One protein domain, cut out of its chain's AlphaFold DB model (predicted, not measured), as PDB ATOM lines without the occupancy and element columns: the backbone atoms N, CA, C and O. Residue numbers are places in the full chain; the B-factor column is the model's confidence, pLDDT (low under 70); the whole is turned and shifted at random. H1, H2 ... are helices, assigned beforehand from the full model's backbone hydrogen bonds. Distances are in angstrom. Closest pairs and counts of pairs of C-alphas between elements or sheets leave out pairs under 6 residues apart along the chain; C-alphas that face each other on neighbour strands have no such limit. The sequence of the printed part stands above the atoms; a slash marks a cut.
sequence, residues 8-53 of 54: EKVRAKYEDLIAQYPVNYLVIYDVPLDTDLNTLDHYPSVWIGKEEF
ATOM      1  N   GLU A   8      73.603  32.397  92.684       91.38
ATOM      2  CA  GLU A   8      72.682  32.342  93.825       91.38
ATOM      3  C   GLU A   8      71.225  32.437  93.371       91.38
ATOM      4  O   GLU A   8      70.373  31.690  93.854       91.38
ATOM      5  N   LYS A   9      70.947  33.305  92.392       90.38
ATOM      6  CA  LYS A   9      69.606  33.435  91.807       90.38
ATOM      7  C   LYS A   9      69.206  32.196  91.012       90.38
ATOM      8  O   LYS A   9      68.048  31.789  91.080       90.38
ATOM      9  N   VAL A  10      70.151  31.589  90.289       88.56
ATOM     10  CA  VAL A  10      69.918  30.328  89.564       88.56
ATOM     11  C   VAL A  10      69.570  29.209  90.539       88.56
ATOM     12  O   VAL A  10      68.567  28.529  90.340       88.56
ATOM     13  N   ARG A  11      70.329  29.062  91.632       88.31
ATOM     14  CA  ARG A  11      70.059  28.051  92.661       88.31
ATOM     15  C   ARG A  11      68.695  28.247  93.319       88.31
ATOM     16  O   ARG A  11      67.933  27.292  93.391       88.31
ATOM     17  N   ALA A  12      68.358  29.475  93.717       92.50
ATOM     18  CA  ALA A  12      67.049  29.766  94.302       92.50
ATOM     19  C   ALA A  12      65.902  29.391  93.345       92.50
ATOM     20  O   ALA A  12      64.924  28.774  93.758       92.50
ATOM     21  N   LYS A  13      66.037  29.689  92.042       90.06
ATOM     22  CA  LYS A  13      65.028  29.266  91.061       90.06
ATOM     23  C   LYS A  13      64.996  27.777  90.777       90.06
ATOM     24  O   LYS A  13      63.922  27.259  90.491       90.06
ATOM     25  N   TYR A  14      66.124  27.095  90.871       88.19
ATOM     26  CA  TYR A  14      66.169  25.648  90.745       88.19
ATOM     27  C   TYR A  14      65.433  24.956  91.900       88.19
ATOM     28  O   TYR A  14      64.624  24.065  91.654       88.19
ATOM     29  N   GLU A  15      65.632  25.414  93.138       91.12
ATOM     30  CA  GLU A  15      64.920  24.901  94.318       91.12
ATOM     31  C   GLU A  15      63.401  25.117  94.208       91.12
ATOM     32  O   GLU A  15      62.633  24.174  94.413       91.12
ATOM     33  N   ASP A  16      62.966  26.309  93.778       91.88
ATOM     34  CA  ASP A  16      61.552  26.599  93.492       91.88
ATOM     35  C   ASP A  16      60.966  25.634  92.442       91.88
ATOM     36  O   ASP A  16      59.840  25.148  92.581       91.88
ATOM     37  N   LEU A  17      61.721  25.356  91.372       88.06
ATOM     38  CA  LEU A  17      61.271  24.505  90.269       88.06
ATOM     39  C   LEU A  17      61.217  23.027  90.657       88.06
ATOM     40  O   LEU A  17      60.278  22.349  90.248       88.06
ATOM     41  N   ILE A  18      62.161  22.532  91.462       87.19
ATOM     42  CA  ILE A  18      62.100  21.168  92.008       87.19
ATOM     43  C   ILE A  18      60.836  20.994  92.846       87.19
ATOM     44  O   ILE A  18      60.140  19.988  92.707       87.19
ATOM     45  N   ALA A  19      60.529  21.966  93.710       90.06
ATOM     46  CA  ALA A  19      59.353  21.898  94.572       90.06
ATOM     47  C   ALA A  19      58.047  21.899  93.763       90.06
ATOM     48  O   ALA A  19      57.106  21.183  94.102       90.06
ATOM     49  N   GLN A  20      57.993  22.679  92.680       87.69
ATOM     50  CA  GLN A  20      56.828  22.748  91.800       87.69
ATOM     51  C   GLN A  20      56.692  21.516  90.892       87.69
ATOM     52  O   GLN A  20      55.576  21.109  90.568       87.69
ATOM     53  N   TYR A  21      57.812  20.921  90.483       84.56
ATOM     54  CA  TYR A  21      57.861  19.857  89.487       84.56
ATOM     55  C   TYR A  21      58.736  18.673  89.930       84.56
ATOM     56  O   TYR A  21      59.752  18.381  89.298       84.56
ATOM     57  N   PRO A  22      58.328  17.924  90.967       78.69
ATOM     58  CA  PRO A  22      59.158  16.872  91.561       78.69
ATOM     59  C   PRO A  22      59.403  15.663  90.641       78.69
ATOM     60  O   PRO A  22      60.273  14.836  90.913       78.69
ATOM     61  N   VAL A  23      58.623  15.522  89.565       80.31
ATOM     62  CA  VAL A  23      58.740  14.416  88.599       80.31
ATOM     63  C   VAL A  23      59.621  14.793  87.404       80.31
ATOM     64  O   VAL A  23      60.160  13.904  86.745       80.31
ATOM     65  N   ASN A  24      59.802  16.090  87.147       79.94
ATOM     66  CA  ASN A  24      60.459  16.584  85.944       79.94
ATOM     67  C   ASN A  24      61.980  16.518  86.083       79.94
ATOM     68  O   ASN A  24      62.530  16.794  87.149       79.94
ATOM     69  N   TYR A  25      62.663  16.217  84.981       76.00
ATOM     70  CA  TYR A  25      64.114  16.319  84.922       76.00
ATOM     71  C   TYR A  25      64.523  17.781  84.704       76.00
ATOM     72  O   TYR A  25      64.151  18.400  83.706       76.00
ATOM     73  N   LEU A  26      65.250  18.352  85.665       80.56
ATOM     74  CA  LEU A  26      65.729  19.735  85.633       80.56
ATOM     75  C   LEU A  26      67.257  19.739  85.573       80.56
ATOM     76  O   LEU A  26      67.910  19.015  86.322       80.56
ATOM     77  N   VAL A  27      67.828  20.577  84.707       80.25
ATOM     78  CA  VAL A  27      69.280  20.685  84.503       80.25
ATOM     79  C   VAL A  27      69.691  22.152  84.522       80.25
ATOM     80  O   VAL A  27      68.972  23.016  84.017       80.25
ATOM     81  N   ILE A  28      70.852  22.426  85.113       81.69
ATOM     82  CA  ILE A  28      71.509  23.732  85.071       81.69
ATOM     83  C   ILE A  28      72.677  23.625  84.091       81.69
ATOM     84  O   ILE A  28      73.494  22.714  84.207       81.69
ATOM     85  N   TYR A  29      72.746  24.560  83.146       77.56
ATOM     86  CA  TYR A  29      73.833  24.645  82.176       77.56
ATOM     87  C   TYR A  29      74.662  25.896  82.425       77.56
ATOM     88  O   TYR A  29      74.111  26.994  82.512       77.56
ATOM     89  N   ASP A  30      75.979  25.723  82.458       82.38
ATOM     90  CA  ASP A  30      76.927  26.824  82.344       82.38
ATOM     91  C   ASP A  30      77.318  26.976  80.875       82.38
ATOM     92  O   ASP A  30      77.989  26.120  80.296       82.38
ATOM     93  N   VAL A  31      76.867  28.066  80.258       81.12
ATOM     94  CA  VAL A  31      77.158  28.402  78.860       81.12
ATOM     95  C   VAL A  31      77.770  29.802  78.769       81.12
ATOM     96  O   VAL A  31      77.470  30.656  79.611       81.12
ATOM     97  N   PRO A  32      78.621  30.079  77.761       84.69
ATOM     98  CA  PRO A  32      79.103  31.432  77.503       84.69
ATOM     99  C   PRO A  32      77.940  32.417  77.343       84.69
ATOM    100  O   PRO A  32      76.933  32.088  76.717       84.69
ATOM    101  N   LEU A  33      78.095  33.639  77.859       78.69
ATOM    102  CA  LEU A  33      77.029  34.652  77.862       78.69
ATOM    103  C   LEU A  33      76.537  35.027  76.450       78.69
ATOM    104  O   LEU A  33      75.400  35.455  76.295       78.69
ATOM    105  N   ASP A  34      77.398  34.857  75.445       82.25
ATOM    106  CA  ASP A  34      77.142  35.168  74.032       82.25
ATOM    107  C   ASP A  34      76.647  33.948  73.228       82.25
ATOM    108  O   ASP A  34      76.671  33.924  72.001       82.25
ATOM    109  N   THR A  35      76.249  32.878  73.919       77.31
ATOM    110  CA  THR A  35      75.718  31.679  73.262       77.31
ATOM    111  C   THR A  35      74.264  31.916  72.881       77.31
ATOM    112  O   THR A  35      73.421  32.124  73.756       77.31
ATOM    113  N   ASP A  36      73.943  31.828  71.588       76.19
ATOM    114  CA  ASP A  36      72.550  31.813  71.146       76.19
ATOM    115  C   ASP A  36      71.908  30.475  71.514       76.19
ATOM    116  O   ASP A  36      72.125  29.442  70.876       76.19
ATOM    117  N   LEU A  37      71.083  30.512  72.556       74.00
ATOM    118  CA  LEU A  37      70.384  29.350  73.088       74.00
ATOM    119  C   LEU A  37      69.458  28.682  72.061       74.00
ATOM    120  O   LEU A  37      69.187  27.494  72.192       74.00
ATOM    121  N   ASN A  38      68.999  29.403  71.032       70.88
ATOM    122  CA  ASN A  38      68.142  28.847  69.977       70.88
ATOM    123  C   ASN A  38      68.918  27.993  68.966       70.88
ATOM    124  O   ASN A  38      68.308  27.239  68.214       70.88
ATOM    125  N   THR A  39      70.246  28.122  68.933       72.31
ATOM    126  CA  THR A  39      71.126  27.373  68.019       72.31
ATOM    127  C   THR A  39      71.689  26.100  68.639       72.31
ATOM    128  O   THR A  39      72.378  25.335  67.968       72.31
ATOM    129  N   LEU A  40      71.397  25.845  69.919       71.06
ATOM    130  CA  LEU A  40      71.752  24.594  70.575       71.06
ATOM    131  C   LEU A  40      70.840  23.473  70.053       71.06
ATOM    132  O   LEU A  40      69.813  23.170  70.656       71.06
ATOM    133  N   ASP A  41      71.253  22.829  68.956       62.03
ATOM    134  CA  ASP A  41      70.592  21.670  68.317       62.03
ATOM    135  C   ASP A  41      70.227  20.540  69.308       62.03
ATOM    136  O   ASP A  41      69.301  19.765  69.074       62.03
ATOM    137  N   HIS A  42      70.935  20.452  70.439       63.28
ATOM    138  CA  HIS A  42      70.735  19.434  71.476       63.28
ATOM    139  C   HIS A  42      69.840  19.857  72.646       63.28
ATOM    140  O   HIS A  42      69.549  19.026  73.507       63.28
ATOM    141  N   TYR A  43      69.390  21.112  72.697       62.97
ATOM    142  CA  TYR A  43      68.530  21.606  73.772       62.97
ATOM    143  C   TYR A  43      67.254  22.211  73.220       62.97
ATOM    144  O   TYR A  43      67.011  23.415  73.354       62.97
ATOM    145  N   PRO A  44      66.366  21.381  72.661       57.91
ATOM    146  CA  PRO A  44      64.998  21.810  72.602       57.91
ATOM    147  C   PRO A  44      64.531  21.900  74.063       57.91
ATOM    148  O   PRO A  44      64.958  21.150  74.943       57.91
ATOM    149  N   SER A  45      63.662  22.854  74.343       54.75
ATOM    150  CA  SER A  45      62.930  22.985  75.601       54.75
ATOM    151  C   SER A  45      61.923  21.829  75.740       54.75
ATOM    152  O   SER A  45      60.726  22.032  75.924       54.75
ATOM    153  N   VAL A  46      62.414  20.601  75.582       52.31
ATOM    154  CA  VAL A  46      61.674  19.354  75.632       52.31
ATOM    155  C   VAL A  46      61.608  18.951  77.082       52.31
ATOM    156  O   VAL A  46      62.604  18.830  77.796       52.31
ATOM    157  N   TRP A  47      60.372  18.807  77.519       55.44
ATOM    158  CA  TRP A  47      60.038  18.153  78.755       55.44
ATOM    159  C   TRP A  47      60.404  16.677  78.600       55.44
ATOM    160  O   TRP A  47      59.614  15.912  78.062       55.44
ATOM    161  N   ILE A  48      61.626  16.310  78.993       55.78
ATOM    162  CA  ILE A  48      62.070  14.918  78.921       55.78
ATOM    163  C   ILE A  48      61.395  14.166  80.067       55.78
ATOM    164  O   ILE A  48      61.685  14.405  81.248       55.78
ATOM    165  N   GLY A  49      60.448  13.300  79.716       58.53
ATOM    166  CA  GLY A  49      59.819  12.387  80.665       58.53
ATOM    167  C   GLY A  49      60.834  11.356  81.152       58.53
ATOM    168  O   GLY A  49      61.744  10.982  80.418       58.53
ATOM    169  N   LYS A  50      60.692  10.854  82.385       59.47
ATOM    170  CA  LYS A  50      61.575   9.781  82.894       59.47
ATOM    171  C   LYS A  50      61.589   8.544  81.981       59.47
ATOM    172  O   LYS A  50      62.596   7.856  81.933       59.47
ATOM    173  N   GLU A  51      60.496   8.317  81.257       61.12
ATOM    174  CA  GLU A  51      60.307   7.228  80.292       61.12
ATOM    175  C   GLU A  51      61.177   7.365  79.030       61.12
ATOM    176  O   GLU A  51      61.436   6.369  78.373       61.12
ATOM    177  N   GLU A  52      61.663   8.563  78.682       57.91
ATOM    178  CA  GLU A  52      62.529   8.764  77.503       57.91
ATOM    179  C   GLU A  52      64.006   8.415  77.766       57.91
ATOM    180  O   GLU A  52      64.837   8.493  76.861       57.91
ATOM    181  N   PHE A  53      64.343   8.046  79.006       58.59
ATOM    182  CA  PHE A  53      65.676   7.586  79.399       58.59
ATOM    183  C   PHE A  53      65.789   6.049  79.513       58.59
ATOM    184  O   PHE A  53      66.871   5.569  79.862       58.59
TER     185      PHE A  53
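This is residues 8 to 53 of the 54 residues of an uncharacterized protein of Streptococcus sp. HSISS1 (UniProt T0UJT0). With little regular structure, this is a loose, flat, open loop: the helix H1 at one end, then a long unnamed stretch that runs out and folds back to the short helix H2. Residues 29 to 46 stick out free. The 46 printed residues hold 17 in two named helices, H1 then H2, and no named strand; the class is all helix. The radius of gyration of the C-alphas is 12.4 A, and the spans are 31 by 30 by 12 A.

Find C-alpha 8 at (72.682, 32.342, 93.825); from there H1, residues 8 to 20, runs 18.6 A to C-alpha 20. H2, residues 50 to 53, ends at C-alpha 53 at (65.676, 7.586, 79.399).

H1 and H2 are apart. In H1 every O i to N i+4 pair is within hydrogen-bond range; H2 is too short for such a pair.

Look for the farthest C-alphas, Asp 34 and Glu 51, 33.2 A apart. The printed part has no cut. The link from H1 to H2, residues 21 to 49, is long. Residues 41 to 53 have pLDDT under 70.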